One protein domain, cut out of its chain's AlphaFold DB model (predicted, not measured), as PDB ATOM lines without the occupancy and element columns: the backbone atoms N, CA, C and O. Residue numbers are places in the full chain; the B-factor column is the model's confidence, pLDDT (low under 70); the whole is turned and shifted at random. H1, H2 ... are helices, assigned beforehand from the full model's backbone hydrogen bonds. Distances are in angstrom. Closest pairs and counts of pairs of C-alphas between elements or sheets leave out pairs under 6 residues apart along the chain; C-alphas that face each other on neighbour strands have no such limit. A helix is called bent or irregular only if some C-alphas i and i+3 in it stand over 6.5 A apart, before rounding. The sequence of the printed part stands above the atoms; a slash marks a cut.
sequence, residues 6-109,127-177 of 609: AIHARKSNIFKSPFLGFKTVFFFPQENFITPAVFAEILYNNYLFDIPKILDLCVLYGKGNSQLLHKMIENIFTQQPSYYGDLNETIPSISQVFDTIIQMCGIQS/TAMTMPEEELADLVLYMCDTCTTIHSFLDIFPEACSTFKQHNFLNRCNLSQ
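What this domain is: This is residues 6 to 109 and 127 to 177 of the 609 residues of the protein "Activating signal cointegrator 1 complex subunit 2-like" of Sinocyclocheilus grahami (UniProt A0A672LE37). A bent helix folded back on itself, H3 with its arms H3a and H3b side by side, forms the core with H5, which crosses H3a, and from there two long helices, H4 and H5, make a loose antiparallel pair that reaches toward the cut. H2 packs on the end of H3b, the short H6 packs on H4 with H7 following it, and H1 is an arm whose residues 6 to 14 stick out free. The printed part has 155 residues with seven named helices, H1 to H7 in order, and no named strand; the class is all helix. It is only just loose, close to compact, with a radius of gyration of the C-alphas of 18.3 A and spans of 64 by 46 by 27 A.

Where its parts are: H1, residues 6 to 26, begins at C-alpha 6 (-28.926, 16.769, 58.569) and is 30.7 A long. H2 is residues 36 to 45. H3, residues 51 to 79, was assigned as one helix by its hydrogen bonds but is bent, with C-alphas 64 and 67 8.6 A apart; its arms are H3a, residues 51 to 64, and H3b, residues 67 to 79. H3a is itself irregular, with C-alphas 60 and 63 7.3 A apart. H4, residues 82 to 104, is 34.1 A long. H5, residues 133 to 156, is 34.2 A long and begins at C-alpha 133 (2.151, 19.225, 45.144). H6 is residues 158 to 166, and H7, residues 169 to 172, ends at C-alpha 172 (-6.621, 12.057, 21.678).

How they stand to each other: H3 is the hub, touching four other helices. Its arms touch at a shallow tilt of 24 degrees, opposite ways, closest at the C-alphas of Gly 62 and Leu 69, 6.8 A. H1 only just touches H3b, with 3 pairs of C-alphas within 8 A, closest at Phe 26 and Met 72, 6.4 A. H2 touches H3b about perpendicular, at 88 degrees, the closest C-alphas being Ala 40 and Gln 79, 5.5 A. H5 touches H3a about perpendicular, at 80 degrees, with C-alphas 58 and 153 closest, 5.1 A. H4 touches H3a through Ile 51 and Leu 87, whose C-alphas are closest at 6.3 A. H4 and H5 only just touch, with 3 pairs within 8 A, at a shallow tilt of 26 degrees, opposite ways; C-alphas 101 and 139 are closest, 6.7 A. H6 touches H4 at a steep tilt of 65 degrees, closest at C-alphas 88 and 163, 6.3 A. H7 is close to H4 but not clearly touching, with C-alphas 95 and 172 closest, 7.4 A. Each O i to N i+4 pair is within hydrogen-bond range in H2, H3b and H5, against 15 of 17 in H1, 8 of 10 in H3a, 16 of 19 in H4 and 3 of 5 in H6; H7 is too short for such a pair.

The domain as a whole: The C-alphas farthest apart are those of Glu 31 and Thr 130, 64.3 A. Residues 110 to 126 are not printed, and C-alphas 109 and 127 are 13.3 A apart across the cut. Of the links that are printed whole, none is long. The mean pLDDT of the printed part is 80.9; 27 residues are under 70, among them 24 to 33 and 170 to 177.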
ATOM      1  N   ALA A   6     -28.123  15.707  59.171       72.19
ATOM      2  CA  ALA A   6     -28.926  16.769  58.569       72.19
ATOM      3  C   ALA A   6     -28.366  17.263  57.221       72.19
ATOM      4  O   ALA A   6     -29.131  17.516  56.290       72.19
ATOM      5  N   ILE A   7     -27.037  17.351  57.077       75.31
ATOM      6  CA  ILE A   7     -26.391  17.727  55.811       75.31
ATOM      7  C   ILE A   7     -26.572  16.604  54.790       75.31
ATOM      8  O   ILE A   7     -26.874  16.880  53.634       75.31
ATOM      9  N   HIS A   8     -26.451  15.341  55.207       73.44
ATOM     10  CA  HIS A   8     -26.680  14.200  54.320       73.44
ATOM     11  C   HIS A   8     -28.140  14.124  53.839       73.44
ATOM     12  O   HIS A   8     -28.389  13.956  52.647       73.44
ATOM     13  N   ALA A   9     -29.111  14.327  54.735       73.38
ATOM     14  CA  ALA A   9     -30.531  14.374  54.379       73.38
ATOM     15  C   ALA A   9     -30.846  15.537  53.423       73.38
ATOM     16  O   ALA A   9     -31.524  15.349  52.413       73.38
ATOM     17  N   ARG A  10     -30.288  16.728  53.686       75.88
ATOM     18  CA  ARG A  10     -30.451  17.893  52.808       75.88
ATOM     19  C   ARG A  10     -29.810  17.667  51.437       75.88
ATOM     20  O   ARG A  10     -30.451  17.954  50.433       75.88
ATOM     21  N   LYS A  11     -28.604  17.088  51.380       73.88
ATOM     22  CA  LYS A  11     -27.949  16.682  50.125       73.88
ATOM     23  C   LYS A  11     -28.782  15.653  49.359       73.88
ATOM     24  O   LYS A  11     -28.958  15.806  48.159       73.88
ATOM     25  N   SER A  12     -29.362  14.663  50.040       75.88
ATOM     26  CA  SER A  12     -30.231  13.663  49.403       75.88
ATOM     27  C   SER A  12     -31.489  14.290  48.792       75.88
ATOM     28  O   SER A  12     -31.865  13.945  47.674       75.88
ATOM     29  N   ASN A  13     -32.113  15.252  49.477       74.25
ATOM     30  CA  ASN A  13     -33.278  15.961  48.945       74.25
ATOM     31  C   ASN A  13     -32.916  16.872  47.761       74.25
ATOM     32  O   ASN A  13     -33.631  16.874  46.759       74.25
ATOM     33  N   ILE A  14     -31.792  17.591  47.849       76.94
ATOM     34  CA  ILE A  14     -31.271  18.426  46.755       76.94
ATOM     35  C   ILE A  14     -30.852  17.572  45.556       76.94
ATOM     36  O   ILE A  14     -30.963  18.033  44.436       76.94
ATOM     37  N   PHE A  15     -30.423  16.329  45.759       75.69
ATOM     38  CA  PHE A  15     -30.122  15.409  44.666       75.69
ATOM     39  C   PHE A  15     -31.403  14.844  44.027       75.69
ATOM     40  O   PHE A  15     -31.532  14.764  42.815       75.69
ATOM     41  N   LYS A  16     -32.421  14.494  44.821       76.25
ATOM     42  CA  LYS A  16     -33.664  13.911  44.281       76.25
ATOM     43  C   LYS A  16     -34.547  14.926  43.550       76.25
ATOM     44  O   LYS A  16     -35.134  14.588  42.526       76.25
ATOM     45  N   SER A  17     -34.670  16.151  44.064       73.12
ATOM     46  CA  SER A  17     -35.630  17.137  43.539       73.12
ATOM     47  C   SER A  17     -35.362  17.563  42.084       73.12
ATOM     48  O   SER A  17     -36.313  17.550  41.302       73.12
ATOM     49  N   PRO A  18     -34.124  17.899  41.671       71.50
ATOM     50  CA  PRO A  18     -33.813  18.248  40.288       71.50
ATOM     51  C   PRO A  18     -34.050  17.070  39.351       71.50
ATOM     52  O   PRO A  18     -34.685  17.247  38.321       71.50
ATOM     53  N   PHE A  19     -33.643  15.853  39.736       73.81
ATOM     54  CA  PHE A  19     -33.874  14.655  38.925       73.81
ATOM     55  C   PHE A  19     -35.364  14.388  38.676       73.81
ATOM     56  O   PHE A  19     -35.762  14.082  37.553       73.81
ATOM     57  N   LEU A  20     -36.212  14.549  39.700       72.31
ATOM     58  CA  LEU A  20     -37.665  14.451  39.540       72.31
ATOM     59  C   LEU A  20     -38.226  15.587  38.672       72.31
ATOM     60  O   LEU A  20     -39.124  15.338  37.867       72.31
ATOM     61  N   GLY A  21     -37.694  16.805  38.806       67.56
ATOM     62  CA  GLY A  21     -38.028  17.938  37.941       67.56
ATOM     63  C   GLY A  21     -37.726  17.634  36.474       67.56
ATOM     64  O   GLY A  21     -38.630  17.686  35.645       67.56
ATOM     65  N   PHE A  22     -36.500  17.197  36.176       69.19
ATOM     66  CA  PHE A  22     -36.092  16.780  34.837       69.19
ATOM     67  C   PHE A  22     -36.974  15.646  34.318       69.19
ATOM     68  O   PHE A  22     -37.549  15.767  33.243       69.19
ATOM     69  N   LYS A  23     -37.206  14.590  35.107       71.50
ATOM     70  CA  LYS A  23     -38.112  13.491  34.731       71.50
ATOM     71  C   LYS A  23     -39.523  13.977  34.375       71.50
ATOM     72  O   LYS A  23     -40.129  13.447  33.448       71.50
ATOM     73  N   THR A  24     -40.048  14.966  35.098       67.06
ATOM     74  CA  THR A  24     -41.388  15.524  34.854       67.06
ATOM     75  C   THR A  24     -41.449  16.294  33.537       67.06
ATOM     76  O   THR A  24     -42.456  16.216  32.842       67.06
ATOM     77  N   VAL A  25     -40.362  16.975  33.155       64.31
ATOM     78  CA  VAL A  25     -40.233  17.610  31.833       64.31
ATOM     79  C   VAL A  25     -40.258  16.559  30.711       64.31
ATOM     80  O   VAL A  25     -40.794  16.837  29.647       64.31
ATOM     81  N   PHE A  26     -39.759  15.338  30.939       62.41
ATOM     82  CA  PHE A  26     -39.704  14.290  29.906       62.41
ATOM     83  C   PHE A  26     -40.963  13.441  29.746       62.41
ATOM     84  O   PHE A  26     -41.241  12.971  28.645       62.41
ATOM     85  N   PHE A  27     -41.704  13.198  30.825       62.53
ATOM     86  CA  PHE A  27     -42.844  12.280  30.816       62.53
ATOM     87  C   PHE A  27     -44.134  13.025  31.149       62.53
ATOM     88  O   PHE A  27     -44.567  13.062  32.301       62.53
ATOM     89  N   PHE A  28     -44.772  13.592  30.124       57.97
ATOM     90  CA  PHE A  28     -46.100  14.173  30.276       57.97
ATOM     91  C   PHE A  28     -47.182  13.079  30.348       57.97
ATOM     92  O   PHE A  28     -47.165  12.134  29.552       57.97
ATOM     93  N   PRO A  29     -48.148  13.177  31.281       52.25
ATOM     94  CA  PRO A  29     -49.306  12.289  31.303       52.25
ATOM     95  C   PRO A  29     -50.169  12.490  30.046       52.25
ATOM     96  O   PRO A  29     -50.225  13.591  29.504       52.25
ATOM     97  N   GLN A  30     -50.891  11.443  29.621       51.50
ATOM     98  CA  GLN A  30     -51.705  11.431  28.387       51.50
ATOM     99  C   GLN A  30     -52.725  12.583  28.273       51.50
ATOM    100  O   GLN A  30     -53.201  12.867  27.179       51.50
ATOM    101  N   GLU A  31     -53.059  13.247  29.380       50.47
ATOM    102  CA  GLU A  31     -54.018  14.355  29.423       50.47
ATOM    103  C   GLU A  31     -53.399  15.741  29.146       50.47
ATOM    104  O   GLU A  31     -54.132  16.661  28.796       50.47
ATOM    105  N   ASN A  32     -52.069  15.895  29.229       58.72
ATOM    106  CA  ASN A  32     -51.357  17.161  29.002       58.72
ATOM    107  C   ASN A  32     -50.289  16.985  27.913       58.72
ATOM    108  O   ASN A  32     -49.110  16.836  28.214       58.72
ATOM    109  N   PHE A  33     -50.690  16.974  26.642       65.56
ATOM    110  CA  PHE A  33     -49.756  16.770  25.534       65.56
ATOM    111  C   PHE A  33     -49.172  18.098  25.030       65.56
ATOM    112  O   PHE A  33     -49.914  18.992  24.621       65.56
ATOM    113  N   ILE A  34     -47.842  18.204  25.017       73.56
ATOM    114  CA  ILE A  34     -47.104  19.197  24.225       73.56
ATOM    115  C   ILE A  34     -46.697  18.499  22.926       73.56
ATOM    116  O   ILE A  34     -46.248  17.353  22.959       73.56
ATOM    117  N   THR A  35     -46.874  19.154  21.776       80.44
ATOM    118  CA  THR A  35     -46.415  18.576  20.508       80.44
ATOM    119  C   THR A  35     -44.892  18.424  20.528       80.44
ATOM    120  O   THR A  35     -44.213  19.289  21.081       80.44
ATOM    121  N   PRO A  36     -44.324  17.372  19.911       78.19
ATOM    122  CA  PRO A  36     -42.886  17.121  19.998       78.19
ATOM    123  C   PRO A  36     -42.027  18.295  19.498       78.19
ATOM    124  O   PRO A  36     -41.021  18.621  20.116       78.19
ATOM    125  N   ALA A  37     -42.490  19.010  18.466       80.56
ATOM    126  CA  ALA A  37     -41.842  20.222  17.961       80.56
ATOM    127  C   ALA A  37     -41.823  21.374  18.986       80.56
ATOM    128  O   ALA A  37     -40.774  21.949  19.251       80.56
ATOM    129  N   VAL A  38     -42.960  21.671  19.628       83.56
ATOM    130  CA  VAL A  38     -43.034  22.731  20.654       83.56
ATOM    131  C   VAL A  38     -42.246  22.332  21.899       83.56
ATOM    132  O   VAL A  38     -41.623  23.172  22.537       83.56
ATOM    133  N   PHE A  39     -42.236  21.044  22.242       81.81
ATOM    134  CA  PHE A  39     -41.399  20.520  23.311       81.81
ATOM    135  C   PHE A  39     -39.910  20.752  23.010       81.81
ATOM    136  O   PHE A  39     -39.217  21.324  23.845       81.81
ATOM    137  N   ALA A  40     -39.446  20.401  21.808       83.25
ATOM    138  CA  ALA A  40     -38.069  20.615  21.364       83.25
ATOM    139  C   ALA A  40     -37.658  22.098  21.361       83.25
ATOM    140  O   ALA A  40     -36.563  22.436  21.816       83.25
ATOM    141  N   GLU A  41     -38.542  22.990  20.903       86.12
ATOM    142  CA  GLU A  41     -38.328  24.441  20.956       86.12
ATOM    143  C   GLU A  41     -38.245  24.951  22.396       86.12
ATOM    144  O   GLU A  41     -37.382  25.767  22.711       86.12
ATOM    145  N   ILE A  42     -39.115  24.470  23.289       86.50
ATOM    146  CA  ILE A  42     -39.095  24.870  24.699       86.50
ATOM    147  C   ILE A  42     -37.800  24.414  25.372       86.50
ATOM    148  O   ILE A  42     -37.236  25.193  26.140       86.50
ATOM    149  N   LEU A  43     -37.340  23.189  25.099       85.56
ATOM    150  CA  LEU A  43     -36.090  22.668  25.653       85.56
ATOM    151  C   LEU A  43     -34.889  23.527  25.242       85.56
ATOM    152  O   LEU A  43     -34.144  23.976  26.115       85.56
ATOM    153  N   TYR A  44     -34.753  23.775  23.938       89.31
ATOM    154  CA  TYR A  44     -33.583  24.432  23.357       89.31
ATOM    155  C   TYR A  44     -33.597  25.947  23.588       89.31
ATOM    156  O   TYR A  44     -32.668  26.506  24.162       89.31
ATOM    157  N   ASN A  45     -34.693  26.628  23.236       89.44
ATOM    158  CA  ASN A  45     -34.740  28.096  23.235       89.44
ATOM    159  C   ASN A  45     -34.804  28.706  24.642       89.44
ATOM    160  O   ASN A  45     -34.525  29.892  24.809       89.44
ATOM    161  N   ASN A  46     -35.194  27.924  25.654       89.19
ATOM    162  CA  ASN A  46     -35.206  28.380  27.047       89.19
ATOM    163  C   ASN A  46     -33.997  27.887  27.855       89.19
ATOM    164  O   ASN A  46     -34.017  28.036  29.077       89.19
ATOM    165  N   TYR A  47     -32.974  27.298  27.217       88.69
ATOM    166  CA  TYR A  47     -31.764  26.804  27.893       88.69
ATOM    167  C   TYR A  47     -32.079  25.850  29.060       88.69
ATOM    168  O   TYR A  47     -31.456  25.888  30.126       88.69
ATOM    169  N   LEU A  48     -33.113  25.009  28.895       86.69
ATOM    170  CA  LEU A  48     -33.481  24.026  29.921       86.69
ATOM    171  C   LEU A  48     -32.428  22.918  30.007       86.69
ATOM    172  O   LEU A  48     -32.151  22.416  31.100       86.69
ATOM    173  N   PHE A  49     -31.827  22.578  28.867       89.19
ATOM    174  CA  PHE A  49     -30.665  21.708  28.770       89.19
ATOM    175  C   PHE A  49     -29.626  22.331  27.848       89.19
ATOM    176  O   PHE A  49     -29.974  22.803  26.770       89.19
ATOM    177  N   ASP A  50     -28.371  22.221  28.274       91.81
ATOM    178  CA  ASP A  50     -27.170  22.511  27.495       91.81
ATOM    179  C   ASP A  50     -26.254  21.283  27.594       91.81
ATOM    180  O   ASP A  50     -26.370  20.509  28.554       91.81
ATOM    181  N   ILE A  51     -25.298  21.122  26.676       94.94
ATOM    182  CA  ILE A  51     -24.349  19.994  26.712       94.94
ATOM    183  C   ILE A  51     -23.642  19.854  28.074       94.94
ATOM    184  O   ILE A  51     -23.683  18.750  28.621       94.94
ATOM    185  N   PRO A  52     -23.110  20.920  28.714       95.00
ATOM    186  CA  PRO A  52     -22.521  20.800  30.051       95.00
ATOM    187  C   PRO A  52     -23.504  20.273  31.106       95.00
ATOM    188  O   PRO A  52     -23.147  19.422  31.913       95.00
ATOM    189  N   LYS A  53     -24.779  20.690  31.060       92.88
ATOM    190  CA  LYS A  53     -25.802  20.186  31.993       92.88
ATOM    191  C   LYS A  53     -26.108  18.711  31.749       92.88
ATOM    192  O   LYS A  53     -26.378  17.981  32.695       92.88
ATOM    193  N   ILE A  54     -26.098  18.268  30.493       94.19
ATOM    194  CA  ILE A  54     -26.306  16.859  30.138       94.19
ATOM    195  C   ILE A  54     -25.126  16.010  30.632       94.19
ATOM    196  O   ILE A  54     -25.352  14.945  31.209       94.19
ATOM    197  N   LEU A  55     -23.892  16.502  30.487       94.69
ATOM    198  CA  LEU A  55     -22.691  15.880  31.052       94.69
ATOM    199  C   LEU A  55     -22.793  15.754  32.585       94.69
ATOM    200  O   LEU A  55     -22.638  14.653  33.121       94.69
ATOM    201  N   ASP A  56     -23.171  16.837  33.272       94.06
ATOM    202  CA  ASP A  56     -23.389  16.853  34.725       94.06
ATOM    203  C   ASP A  56     -24.473  15.855  35.153       94.06
ATOM    204  O   ASP A  56     -24.331  15.126  36.136       94.06
ATOM    205  N   LEU A  57     -25.580  15.785  34.410       92.62
ATOM    206  CA  LEU A  57     -26.651  14.832  34.692       92.62
ATOM    207  C   LEU A  57     -26.158  13.389  34.610       92.62
ATOM    208  O   LEU A  57     -26.546  12.569  35.447       92.62
ATOM    209  N   CYS A  58     -25.303  13.086  33.634       94.25
ATOM    210  CA  CYS A  58     -24.747  11.754  33.446       94.25
ATOM    211  C   CYS A  58     -23.858  11.336  34.610       94.25
ATOM    212  O   CYS A  58     -24.082  10.277  35.199       94.25
ATOM    213  N   VAL A  59     -22.902  12.183  34.993       94.25
ATOM    214  CA  VAL A  59     -21.988  11.874  36.100       94.25
ATOM    215  C   VAL A  59     -22.711  11.831  37.451       94.25
ATOM    216  O   VAL A  59     -22.424  10.967  38.281       94.25
ATOM    217  N   LEU A  60     -23.710  12.695  37.663       91.94
ATOM    218  CA  LEU A  60     -24.457  12.748  38.919       91.94
ATOM    219  C   LEU A  60     -25.453  11.592  39.064       91.94
ATOM    220  O   LEU A  60     -25.504  10.969  40.123       91.94
ATOM    221  N   TYR A  61     -26.258  11.300  38.037       90.56
ATOM    222  CA  TYR A  61     -27.408  10.387  38.145       90.56
ATOM    223  C   TYR A  61     -27.233   9.046  37.427       90.56
ATOM    224  O   TYR A  61     -28.087   8.163  37.583       90.56
ATOM    225  N   GLY A  62     -26.146   8.855  36.678       88.44
ATOM    226  CA  GLY A  62     -25.901   7.629  35.922       88.44
ATOM    227  C   GLY A  62     -25.759   6.391  36.791       88.44
ATOM    228  O   GLY A  62     -26.385   5.362  36.525       88.44
ATOM    229  N   LYS A  63     -25.020   6.511  37.900       83.62
ATOM    230  CA  LYS A  63     -24.790   5.420  38.853       83.62
ATOM    231  C   LYS A  63     -26.039   5.165  39.709       83.62
ATOM    232  O   LYS A  63     -26.138   5.592  40.854       83.62
ATOM    233  N   GLY A  64     -27.020   4.482  39.122       84.38
ATOM    234  CA  GLY A  64     -28.261   4.046  39.772       84.38
ATOM    235  C   GLY A  64     -29.515   4.226  38.916       84.38
ATOM    236  O   GLY A  64     -30.458   3.457  39.074       84.38
ATOM    237  N   ASN A  65     -29.523   5.188  37.985       87.56
ATOM    238  CA  ASN A  65     -30.669   5.464  37.109       87.56
ATOM    239  C   ASN A  65     -30.313   5.430  35.612       87.56
ATOM    240  O   ASN A  65     -31.043   6.018  34.813       87.56
ATOM    241  N   SER A  66     -29.231   4.744  35.222       88.88
ATOM    242  CA  SER A  66     -28.693   4.732  33.849       88.88
ATOM    243  C   SER A  66     -29.752   4.479  32.774       88.88
ATOM    244  O   SER A  66     -29.859   5.256  31.836       88.88
ATOM    245  N   GLN A  67     -30.615   3.473  32.940       89.12
ATOM    246  CA  GLN A  67     -31.662   3.155  31.955       89.12
ATOM    247  C   GLN A  67     -32.698   4.273  31.773       89.12
ATOM    248  O   GLN A  67     -33.202   4.486  30.671       89.12
ATOM    249  N   LEU A  68     -33.071   4.957  32.859       88.25
ATOM    250  CA  LEU A  68     -34.018   6.069  32.789       88.25
ATOM    251  C   LEU A  68     -33.343   7.295  32.176       88.25
ATOM    252  O   LEU A  68     -33.951   7.964  31.345       88.25
ATOM    253  N   LEU A  69     -32.098   7.562  32.571       91.69
ATOM    254  CA  LEU A  69     -31.350   8.703  32.070       91.69
ATOM    255  C   LEU A  69     -30.994   8.548  30.587       91.69
ATOM    256  O   LEU A  69     -31.168   9.511  29.853       91.69
ATOM    257  N   HIS A  70     -30.636   7.341  30.130       92.00
ATOM    258  CA  HIS A  70     -30.475   7.015  28.708       92.00
ATOM    259  C   HIS A  70     -31.721   7.426  27.930       92.00
ATOM    260  O   HIS A  70     -31.640   8.253  27.037       92.00
ATOM    261  N   LYS A  71     -32.903   6.936  28.328       89.25
ATOM    262  CA  LYS A  71     -34.171   7.272  27.656       89.25
ATOM    263  C   LYS A  71     -34.495   8.763  27.688       89.25
ATOM    264  O   LYS A  71     -35.111   9.270  26.758       89.25
ATOM    265  N   MET A  72     -34.145   9.459  28.771       88.75
ATOM    266  CA  MET A  72     -34.330  10.909  28.859       88.75
ATOM    267  C   MET A  72     -33.439  11.622  27.843       88.75
ATOM    268  O   MET A  72     -33.954  12.412  27.063       88.75
ATOM    269  N   ILE A  73     -32.140  11.314  27.823       92.19
ATOM    270  CA  ILE A  73     -31.163  11.956  26.936       92.19
ATOM    271  C   ILE A  73     -31.427  11.593  25.474       92.19
ATOM    272  O   ILE A  73     -31.523  12.486  24.643       92.19
ATOM    273  N   GLU A  74     -31.666  10.320  25.172       90.81
ATOM    274  CA  GLU A  74     -32.076   9.842  23.848       90.81
ATOM    275  C   GLU A  74     -33.305  10.611  23.342       90.81
ATOM    276  O   GLU A  74     -33.326  11.084  22.208       90.81
ATOM    277  N   ASN A  75     -34.305  10.844  24.200       87.56
ATOM    278  CA  ASN A  75     -35.464  11.652  23.834       87.56
ATOM    279  C   ASN A  75     -35.102  13.136  23.618       87.56
ATOM    280  O   ASN A  75     -35.636  13.737  22.695       87.56
ATOM    281  N   ILE A  76     -34.189  13.738  24.397       89.75
ATOM    282  CA  ILE A  76     -33.701  15.113  24.134       89.75
ATOM    283  C   ILE A  76     -33.122  15.201  22.719       89.75
ATOM    284  O   ILE A  76     -33.569  16.030  21.932       89.75
ATOM    285  N   PHE A  77     -32.163  14.331  22.397       91.88
ATOM    286  CA  PHE A  77     -31.447  14.353  21.121       91.88
ATOM    287  C   PHE A  77     -32.341  13.948  19.940       91.88
ATOM    288  O   PHE A  77     -32.177  14.466  18.838       91.88
ATOM    289  N   THR A  78     -33.331  13.077  20.164       90.00
ATOM    290  CA  THR A  78     -34.305  12.688  19.131       90.00
ATOM    291  C   THR A  78     -35.295  13.810  18.828       90.00
ATOM    292  O   THR A  78     -35.606  14.056  17.664       90.00
ATOM    293  N   GLN A  79     -35.819  14.487  19.857       86.81
ATOM    294  CA  GLN A  79     -36.785  15.575  19.655       86.81
ATOM    295  C   GLN A  79     -36.111  16.863  19.189       86.81
ATOM    296  O   GLN A  79     -36.707  17.616  18.424       86.81
ATOM    297  N   GLN A  80     -34.879  17.111  19.635       90.75
ATOM    298  CA  GLN A  80     -34.090  18.279  19.275       90.75
ATOM    299  C   GLN A  80     -32.709  17.860  18.740       90.75
ATOM    300  O   GLN A  80     -31.746  17.769  19.506       90.75
ATOM    301  N   PRO A  81     -32.583  17.650  17.417       92.44
ATOM    302  CA  PRO A  81     -31.314  17.278  16.798       92.44
ATOM    303  C   PRO A  81     -30.226  18.357  16.878       92.44
ATOM    304  O   PRO A  81     -29.052  18.019  16.751       92.44
ATOM    305  N   SER A  82     -30.567  19.635  17.111       93.19
ATOM    306  CA  SER A  82     -29.571  20.717  17.210       93.19
ATOM    307  C   SER A  82     -28.540  20.491  18.318       93.19
ATOM    308  O   SER A  82     -27.406  20.938  18.186       93.19
ATOM    309  N   TYR A  83     -28.870  19.710  19.355       94.94
ATOM    310  CA  TYR A  83     -27.905  19.318  20.385       94.94
ATOM    311  C   TYR A  83     -26.725  18.492  19.847       94.94
ATOM    312  O   TYR A  83     -25.651  18.521  20.442       94.94
ATOM    313  N   TYR A  84     -26.862  17.790  18.714       94.06
ATOM    314  CA  TYR A  84     -25.706  17.176  18.050       94.06
ATOM    315  C   TYR A  84     -24.747  18.230  17.480       94.06
ATOM    316  O   TYR A  84     -23.535  18.020  17.499       94.06
ATOM    317  N   GLY A  85     -25.278  19.364  17.011       94.19
ATOM    318  CA  GLY A  85     -24.493  20.530  16.605       94.19
ATOM    319  C   GLY A  85     -23.748  21.141  17.790       94.19
ATOM    320  O   GLY A  85     -22.525  21.251  17.740       94.19
ATOM    321  N   ASP A  86     -24.451  21.409  18.892       95.19
ATOM    322  CA  ASP A  86     -23.831  21.929  20.119       95.19
ATOM    323  C   ASP A  86     -22.745  20.982  20.657       95.19
ATOM    324  O   ASP A  86     -21.671  21.410  21.082       95.19
ATOM    325  N   LEU A  87     -23.001  19.669  20.626       94.88
ATOM    326  CA  LEU A  87     -22.029  18.661  21.048       94.88
ATOM    327  C   LEU A  87     -20.783  18.698  20.157       94.88
ATOM    328  O   LEU A  87     -19.661  18.662  20.663       94.88
ATOM    329  N   ASN A  88     -20.973  18.811  18.842       93.50
ATOM    330  CA  ASN A  88     -19.890  18.918  17.873       93.50
ATOM    331  C   ASN A  88     -19.020  20.168  18.101       93.50
ATOM    332  O   ASN A  88     -17.804  20.099  17.930       93.50
ATOM    333  N   GLU A  89     -19.617  21.282  18.529       94.12
ATOM    334  CA  GLU A  89     -18.898  22.510  18.900       94.12
ATOM    335  C   GLU A  89     -18.214  22.417  20.274       94.12
ATOM    336  O   GLU A  89     -17.175  23.039  20.493       94.12
ATOM    337  N   THR A  90     -18.741  21.594  21.185       93.88
ATOM    338  CA  THR A  90     -18.207  21.427  22.547       93.88
ATOM    339  C   THR A  90     -16.970  20.515  22.598       93.88
ATOM    340  O   THR A  90     -16.061  20.733  23.402       93.88
ATOM    341  N   ILE A  91     -16.892  19.485  21.744       90.81
ATOM    342  CA  ILE A  91     -15.793  18.495  21.752       90.81
ATOM    343  C   ILE A  91     -14.390  19.116  21.562       90.81
ATOM    344  O   ILE A  91     -13.461  18.698  22.264       90.81
ATOM    345  N   PRO A  92     -14.179  20.116  20.682       90.19
ATOM    346  CA  PRO A  92     -12.904  20.825  20.595       90.19
ATOM    347  C   PRO A  92     -12.470  21.461  21.919       90.19
ATOM    348  O   PRO A  92     -11.306  21.339  22.295       90.19
ATOM    349  N   SER A  93     -13.393  22.076  22.663       90.44
ATOM    350  CA  SER A  93     -13.104  22.647  23.983       90.44
ATOM    351  C   SER A  93     -12.736  21.566  24.998       90.44
ATOM    352  O   SER A  93     -11.777  21.737  25.743       90.44
ATOM    353  N   ILE A  94     -13.423  20.417  24.976       89.56
ATOM    354  CA  ILE A  94     -13.053  19.251  25.796       89.56
ATOM    355  C   ILE A  94     -11.636  18.771  25.448       89.56
ATOM    356  O   ILE A  94     -10.850  18.455  26.334       89.56
ATOM    357  N   SER A  95     -11.273  18.753  24.165       84.44
ATOM    358  CA  SER A  95      -9.935  18.336  23.724       84.44
ATOM    359  C   SER A  95      -8.845  19.310  24.195       84.44
ATOM    360  O   SER A  95      -7.795  18.881  24.671       84.44
ATOM    361  N   GLN A  96      -9.125  20.618  24.157       86.38
ATOM    362  CA  GLN A  96      -8.219  21.660  24.657       86.38
ATOM    363  C   GLN A  96      -7.922  21.525  26.156       86.38
ATOM    364  O   GLN A  96      -6.842  21.921  26.598       86.38
ATOM    365  N   VAL A  97      -8.835  20.948  26.947       87.62
ATOM    366  CA  VAL A  97      -8.586  20.658  28.368       87.62
ATOM    367  C   VAL A  97      -7.397  19.709  28.529       87.62
ATOM    368  O   VAL A  97      -6.496  19.992  29.318       87.62
ATOM    369  N   PHE A  98      -7.344  18.630  27.745       82.62
ATOM    370  CA  PHE A  98      -6.229  17.682  27.787       82.62
ATOM    371  C   PHE A  98      -4.924  18.315  27.302       82.62
ATOM    372  O   PHE A  98      -3.899  18.162  27.965       82.62
ATOM    373  N   ASP A  99      -4.965  19.093  26.215       79.50
ATOM    374  CA  ASP A  99      -3.790  19.825  25.722       79.50
ATOM    375  C   ASP A  99      -3.257  20.809  26.777       79.50
ATOM    376  O   ASP A  99      -2.047  20.921  26.978       79.50
ATOM    377  N   THR A 100      -4.155  21.468  27.515       81.69
ATOM    378  CA  THR A 100      -3.795  22.368  28.619       81.69
ATOM    379  C   THR A 100      -3.124  21.596  29.753       81.69
ATOM    380  O   THR A 100      -2.069  22.012  30.220       81.69
ATOM    381  N   ILE A 101      -3.674  20.451  30.172       79.75
ATOM    382  CA  ILE A 101      -3.069  19.608  31.220       79.75
ATOM    383  C   ILE A 101      -1.663  19.156  30.794       79.75
ATOM    384  O   ILE A 101      -0.707  19.282  31.564       79.75
ATOM    385  N   ILE A 102      -1.514  18.701  29.549       75.62
ATOM    386  CA  ILE A 102      -0.238  18.272  28.961       75.62
ATOM    387  C   ILE A 102       0.779  19.424  28.947       75.62
ATOM    388  O   ILE A 102       1.928  19.253  29.375       75.62
ATOM    389  N   GLN A 103       0.352  20.611  28.507       76.00
ATOM    390  CA  GLN A 103       1.175  21.817  28.477       76.00
ATOM    391  C   GLN A 103       1.620  22.234  29.884       76.00
ATOM    392  O   GLN A 103       2.797  22.540  30.080       76.00
ATOM    393  N   MET A 104       0.709  22.212  30.860       72.81
ATOM    394  CA  MET A 104       0.996  22.551  32.259       72.81
ATOM    395  C   MET A 104       1.982  21.568  32.898       72.81
ATOM    396  O   MET A 104       2.830  21.977  33.684       72.81
ATOM    397  N   CYS A 105       1.945  20.293  32.499       70.25
ATOM    398  CA  CYS A 105       2.906  19.279  32.944       70.25
ATOM    399  C   CYS A 105       4.270  19.361  32.232       70.25
ATOM    400  O   CYS A 105       5.169  18.567  32.529       70.25
ATOM    401  N   GLY A 106       4.424  20.265  31.256       65.56
ATOM    402  CA  GLY A 106       5.636  20.409  30.455       65.56
ATOM    403  C   GLY A 106       5.916  19.232  29.519       65.56
ATOM    404  O   GLY A 106       7.047  19.073  29.061       65.56
ATOM    405  N   ILE A 107       4.905  18.410  29.232       67.00
ATOM    406  CA  ILE A 107       5.006  17.225  28.379       67.00
ATOM    407  C   ILE A 107       4.705  17.671  26.944       67.00
ATOM    408  O   ILE A 107       3.646  17.388  26.407       67.00
ATOM    409  N   GLN A 108       5.581  18.446  26.302       57.16
ATOM    410  CA  GLN A 108       5.371  18.710  24.873       57.16
ATOM    411  C   GLN A 108       5.643  17.429  24.078       57.16
ATOM    412  O   GLN A 108       6.742  16.879  24.142       57.16
ATOM    413  N   SER A 109       4.643  16.965  23.327       46.50
ATOM    414  CA  SER A 109       4.805  16.001  22.238       46.50
ATOM    415  C   SER A 109       5.831  16.543  21.235       46.50
ATOM    416  O   SER A 109       5.739  17.707  20.842       46.50
ATOM    417  N   THR A 127       8.067  20.496  35.088       66.25
ATOM    418  CA  THR A 127       7.673  19.112  34.857       66.25
ATOM    419  C   THR A 127       6.798  18.683  36.029       66.25
ATOM    420  O   THR A 127       6.902  19.254  37.115       66.25
ATOM    421  N   ALA A 128       5.995  17.629  35.867       62.81
ATOM    422  CA  ALA A 128       5.204  17.069  36.973       62.81
ATOM    423  C   ALA A 128       6.033  16.766  38.245       62.81
ATOM    424  O   ALA A 128       5.504  16.705  39.346       62.81
ATOM    425  N   MET A 129       7.353  16.600  38.100       66.75
ATOM    426  CA  MET A 129       8.296  16.355  39.196       66.75
ATOM    427  C   MET A 129       8.836  17.629  39.865       66.75
ATOM    428  O   MET A 129       9.474  17.537  40.911       66.75
ATOM    429  N   THR A 130       8.668  18.800  39.249       74.06
ATOM    430  CA  THR A 130       9.188  20.081  39.754       74.06
ATOM    431  C   THR A 130       8.100  21.068  40.152       74.06
ATOM    432  O   THR A 130       8.434  22.111  40.719       74.06
ATOM    433  N   MET A 131       6.832  20.741  39.894       79.62
ATOM    434  CA  MET A 131       5.698  21.565  40.290       79.62
ATOM    435  C   MET A 131       5.286  21.371  41.757       79.62
ATOM    436  O   MET A 131       5.575  20.321  42.339       79.62
ATOM    437  N   PRO A 132       4.633  22.370  42.383       87.50
ATOM    438  CA  PRO A 132       4.053  22.236  43.715       87.50
ATOM    439  C   PRO A 132       3.058  21.075  43.791       87.50
ATOM    440  O   PRO A 132       2.279  20.850  42.868       87.50
ATOM    441  N   GLU A 133       3.042  20.372  44.925       85.94
ATOM    442  CA  GLU A 133       2.151  19.225  45.144       85.94
ATOM    443  C   GLU A 133       0.666  19.605  45.034       85.94
ATOM    444  O   GLU A 133      -0.111  18.845  44.466       85.94
ATOM    445  N   GLU A 134       0.281  20.794  45.510       88.00
ATOM    446  CA  GLU A 134      -1.094  21.306  45.401       88.00
ATOM    447  C   GLU A 134      -1.511  21.514  43.936       88.00
ATOM    448  O   GLU A 134      -2.594  21.094  43.540       88.00
ATOM    449  N   GLU A 135      -0.624  22.069  43.105       84.81
ATOM    450  CA  GLU A 135      -0.898  22.306  41.680       84.81
ATOM    451  C   GLU A 135      -0.983  20.983  40.901       84.81
ATOM    452  O   GLU A 135      -1.848  20.810  40.043       84.81
ATOM    453  N   LEU A 136      -0.132  20.008  41.242       82.81
ATOM    454  CA  LEU A 136      -0.224  18.656  40.690       82.81
ATOM    455  C   LEU A 136      -1.531  17.967  41.107       82.81
ATOM    456  O   LEU A 136      -2.166  17.313  40.280       82.81
ATOM    457  N   ALA A 137      -1.938  18.100  42.373       87.62
ATOM    458  CA  ALA A 137      -3.178  17.521  42.875       87.62
ATOM    459  C   ALA A 137      -4.403  18.108  42.163       87.62
ATOM    460  O   ALA A 137      -5.263  17.343  41.725       87.62
ATOM    461  N   ASP A 138      -4.449  19.427  41.972       89.81
ATOM    462  CA  ASP A 138      -5.528  20.101  41.245       89.81
ATOM    463  C   ASP A 138      -5.596  19.650  39.779       89.81
ATOM    464  O   ASP A 138      -6.680  19.348  39.278       89.81
ATOM    465  N   LEU A 139      -4.451  19.506  39.098       85.31
ATOM    466  CA  LEU A 139      -4.408  18.985  37.727       85.31
ATOM    467  C   LEU A 139      -4.896  17.536  37.632       85.31
ATOM    468  O   LEU A 139      -5.647  17.195  36.719       85.31
ATOM    469  N   VAL A 140      -4.497  16.677  38.574       86.06
ATOM    470  CA  VAL A 140      -4.947  15.278  38.613       86.06
ATOM    471  C   VAL A 140      -6.441  15.193  38.915       86.06
ATOM    472  O   VAL A 140      -7.139  14.401  38.281       86.06
ATOM    473  N   LEU A 141      -6.955  16.009  39.841       89.88
ATOM    474  CA  LEU A 141      -8.386  16.086  40.138       89.88
ATOM    475  C   LEU A 141      -9.177  16.568  38.922       89.88
ATOM    476  O   LEU A 141     -10.192  15.960  38.590       89.88
ATOM    477  N   TYR A 142      -8.684  17.589  38.223       90.12
ATOM    478  CA  TYR A 142      -9.324  18.110  37.022       90.12
ATOM    479  C   TYR A 142      -9.336  17.090  35.875       90.12
ATOM    480  O   TYR A 142     -10.367  16.881  35.232       90.12
ATOM    481  N   MET A 143      -8.224  16.379  35.663       86.94
ATOM    482  CA  MET A 143      -8.147  15.278  34.699       86.94
ATOM    483  C   MET A 143      -9.119  14.147  35.061       86.94
ATOM    484  O   MET A 143      -9.825  13.634  34.195       86.94
ATOM    485  N   CYS A 144      -9.176  13.762  36.338       88.19
ATOM    486  CA  CYS A 144     -10.061  12.705  36.824       88.19
ATOM    487  C   CYS A 144     -11.538  13.073  36.634       88.19
ATOM    488  O   CYS A 144     -12.312  12.251  36.140       88.19
ATOM    489  N   ASP A 145     -11.918  14.306  36.972       93.06
ATOM    490  CA  ASP A 145     -13.277  14.819  36.793       93.06
ATOM    491  C   ASP A 145     -13.676  14.851  35.311       93.06
ATOM    492  O   ASP A 145     -14.710  14.298  34.934       93.06
ATOM    493  N   THR A 146     -12.794  15.370  34.450       90.56
ATOM    494  CA  THR A 146     -13.011  15.419  32.997       90.56
ATOM    495  C   THR A 146     -13.209  14.012  32.420       90.56
ATOM    496  O   THR A 146     -14.203  13.747  31.743       90.56
ATOM    497  N   CYS A 147     -12.312  13.071  32.734       89.44
ATOM    498  CA  CYS A 147     -12.414  11.684  32.271       89.44
ATOM    499  C   CYS A 147     -13.676  10.985  32.796       89.44
ATOM    500  O   CYS A 147     -14.354  10.292  32.039       89.44
ATOM    501  N   THR A 148     -14.010  11.173  34.076       90.19
ATOM    502  CA  THR A 148     -15.181  10.543  34.705       90.19
ATOM    503  C   THR A 148     -16.479  11.065  34.098       90.19
ATOM    504  O   THR A 148     -17.400  10.284  33.844       90.19
ATOM    505  N   THR A 149     -16.545  12.365  33.822       93.75
ATOM    506  CA  THR A 149     -17.710  13.017  33.223       93.75
ATOM    507  C   THR A 149     -17.934  12.548  31.788       93.75
ATOM    508  O   THR A 149     -19.041  12.126  31.448       93.75
ATOM    509  N   ILE A 150     -16.879  12.515  30.965       91.69
ATOM    510  CA  ILE A 150     -16.957  12.013  29.583       91.69
ATOM    511  C   ILE A 150     -17.323  10.526  29.566       91.69
ATOM    512  O   ILE A 150     -18.212  10.123  28.822       91.69
ATOM    513  N   HIS A 151     -16.683   9.710  30.409       89.38
ATOM    514  CA  HIS A 151     -16.990   8.283  30.500       89.38
ATOM    515  C   HIS A 151     -18.453   8.042  30.892       89.38
ATOM    516  O   HIS A 151     -19.141   7.272  30.230       89.38
ATOM    517  N   SER A 152     -18.946   8.747  31.914       92.00
ATOM    518  CA  SER A 152     -20.336   8.623  32.367       92.00
ATOM    519  C   SER A 152     -21.328   9.042  31.283       92.00
ATOM    520  O   SER A 152     -22.372   8.417  31.132       92.00
ATOM    521  N   PHE A 153     -21.015  10.087  30.512       94.50
ATOM    522  CA  PHE A 153     -21.851  10.515  29.392       94.50
ATOM    523  C   PHE A 153     -21.909   9.469  28.278       94.50
ATOM    524  O   PHE A 153     -23.001   9.106  27.855       94.50
ATOM    525  N   LEU A 154     -20.762   8.942  27.846       91.12
ATOM    526  CA  LEU A 154     -20.700   7.950  26.767       91.12
ATOM    527  C   LEU A 154     -21.260   6.579  27.181       91.12
ATOM    528  O   LEU A 154     -21.742   5.837  26.332       91.12
ATOM    529  N   ASP A 155     -21.229   6.239  28.471       88.50
ATOM    530  CA  ASP A 155     -21.888   5.035  28.994       88.50
ATOM    531  C   ASP A 155     -23.422   5.156  28.951       88.50
ATOM    532  O   ASP A 155     -24.129   4.201  28.627       88.50
ATOM    533  N   ILE A 156     -23.949   6.346  29.243       90.75
ATOM    534  CA  ILE A 156     -25.395   6.594  29.324       90.75
ATOM    535  C   ILE A 156     -25.996   6.948  27.971       90.75
ATOM    536  O   ILE A 156     -27.156   6.627  27.729       90.75
ATOM    537  N   PHE A 157     -25.241   7.618  27.106       91.88
ATOM    538  CA  PHE A 157     -25.674   8.030  25.781       91.88
ATOM    539  C   PHE A 157     -24.622   7.647  24.731       91.88
ATOM    540  O   PHE A 157     -23.834   8.480  24.277       91.88
ATOM    541  N   PRO A 158     -24.593   6.363  24.339       87.62
ATOM    542  CA  PRO A 158     -23.538   5.823  23.492       87.62
ATOM    543  C   PRO A 158     -23.609   6.357  22.043       87.62
ATOM    544  O   PRO A 158     -22.589   6.442  21.367       87.62
ATOM    545  N   GLU A 159     -24.765   6.830  21.564       86.69
ATOM    546  CA  GLU A 159     -24.915   7.432  20.222       86.69
ATOM    547  C   GLU A 159     -23.967   8.627  19.985       86.69
ATOM    548  O   GLU A 159     -23.465   8.825  18.870       86.69
ATOM    549  N   ALA A 160     -23.627   9.365  21.049       89.19
ATOM    550  CA  ALA A 160     -22.658  10.458  21.003       89.19
ATOM    551  C   ALA A 160     -21.243  10.011  20.600       89.19
ATOM    552  O   ALA A 160     -20.483  10.823  20.070       89.19
ATOM    553  N   CYS A 161     -20.873   8.734  20.775       84.88
ATOM    554  CA  CYS A 161     -19.569   8.211  20.349       84.88
ATOM    555  C   CYS A 161     -19.288   8.482  18.863       84.88
ATOM    556  O   CYS A 161     -18.132   8.675  18.484       84.88
ATOM    557  N   SER A 162     -20.327   8.533  18.023       82.31
ATOM    558  CA  SER A 162     -20.193   8.874  16.603       82.31
ATOM    559  C   SER A 162     -19.650  10.296  16.398       82.31
ATOM    560  O   SER A 162     -18.705  10.485  15.631       82.31
ATOM    561  N   THR A 163     -20.162  11.278  17.145       87.00
ATOM    562  CA  THR A 163     -19.694  12.671  17.128       87.00
ATOM    563  C   THR A 163     -18.270  12.780  17.677       87.00
ATOM    564  O   THR A 163     -17.423  13.432  17.073       87.00
ATOM    565  N   PHE A 164     -17.943  12.069  18.762       85.75
ATOM    566  CA  PHE A 164     -16.570  12.023  19.289       85.75
ATOM    567  C   PHE A 164     -15.581  11.387  18.297       85.75
ATOM    568  O   PHE A 164     -14.452  11.862  18.148       85.75
ATOM    569  N   LYS A 165     -15.995  10.348  17.560       78.06
ATOM    570  CA  LYS A 165     -15.167   9.722  16.517       78.06
ATOM    571  C   LYS A 165     -14.822  10.709  15.396       78.06
ATOM    572  O   LYS A 165     -13.678  10.714  14.951       78.06
ATOM    573  N   GLN A 166     -15.757  11.570  14.978       81.94
ATOM    574  CA  GLN A 166     -15.520  12.577  13.927       81.94
ATOM    575  C   GLN A 166     -14.383  13.550  14.276       81.94
ATOM    576  O   GLN A 166     -13.627  13.961  13.397       81.94
ATOM    577  N   HIS A 167     -14.200  13.854  15.562       80.50
ATOM    578  CA  HIS A 167     -13.104  14.698  16.052       80.50
ATOM    579  C   HIS A 167     -11.778  13.951  16.243       80.50
ATOM    580  O   HIS A 167     -10.833  14.506  16.798       80.50
ATOM    581  N   ASN A 168     -11.677  12.690  15.800       71.19
ATOM    582  CA  ASN A 168     -10.549  11.801  16.096       71.19
ATOM    583  C   ASN A 168     -10.265  11.703  17.603       71.19
ATOM    584  O   ASN A 168      -9.117  11.525  18.015       71.19
ATOM    585  N   PHE A 169     -11.312  11.812  18.428       71.38
ATOM    586  CA  PHE A 169     -11.156  11.866  19.875       71.38
ATOM    587  C   PHE A 169     -10.513  10.595  20.427       71.38
ATOM    588  O   PHE A 169      -9.758  10.690  21.374       71.38
ATOM    589  N   LEU A 170     -10.702   9.430  19.798       63.56
ATOM    590  CA  LEU A 170     -10.019   8.189  20.191       63.56
ATOM    591  C   LEU A 170      -8.490   8.307  20.135       63.56
ATOM    592  O   LEU A 170      -7.813   7.841  21.042       63.56
ATOM    593  N   ASN A 171      -7.949   8.991  19.123       56.94
ATOM    594  CA  ASN A 171      -6.507   9.234  19.012       56.94
ATOM    595  C   ASN A 171      -6.002  10.257  20.048       56.94
ATOM    596  O   ASN A 171      -4.798  10.392  20.239       56.94
ATOM    597  N   ARG A 172      -6.911  11.002  20.691       51.47
ATOM    598  CA  ARG A 172      -6.621  12.057  21.678       51.47
ATOM    599  C   ARG A 172      -6.952  11.655  23.115       51.47
ATOM    600  O   ARG A 172      -6.347  12.163  24.050       51.47
ATOM    601  N   CYS A 173      -7.919  10.769  23.295       45.28
ATOM    602  CA  CYS A 173      -8.514  10.351  24.548       45.28
ATOM    603  C   CYS A 173      -8.841   8.868  24.440       45.28
ATOM    604  O   CYS A 173      -9.778   8.432  23.770       45.28
ATOM    605  N   ASN A 174      -8.010   8.111  25.134       49.12
ATOM    606  CA  ASN A 174      -7.983   6.666  25.207       49.12
ATOM    607  C   ASN A 174      -9.238   6.079  25.883       49.12
ATOM    608  O   ASN A 174      -9.185   5.648  27.034       49.12
ATOM    609  N   LEU A 175     -10.381   6.069  25.195       43.44
ATOM    610  CA  LEU A 175     -11.645   5.550  25.727       43.44
ATOM    611  C   LEU A 175     -12.185   4.406  24.854       43.44
ATOM    612  O   LEU A 175     -12.640   4.618  23.733       43.44
ATOM    613  N   SER A 176     -12.184   3.188  25.409       40.72
ATOM    614  CA  SER A 176     -12.676   1.939  24.792       40.72
ATOM    615  C   SER A 176     -14.198   1.891  24.569       40.72
ATOM    616  O   SER A 176     -14.720   0.936  23.999       40.72
ATOM    617  N   GLN A 177     -14.959   2.905  24.987       44.25
ATOM    618  CA  GLN A 177     -16.422   2.819  24.944       44.25
ATOM    619  C   GLN A 177     -17.000   2.989  23.524       44.25
ATOM    620  O   GLN A 177     -18.098   2.512  23.244       44.25
TER     621      GLN A 177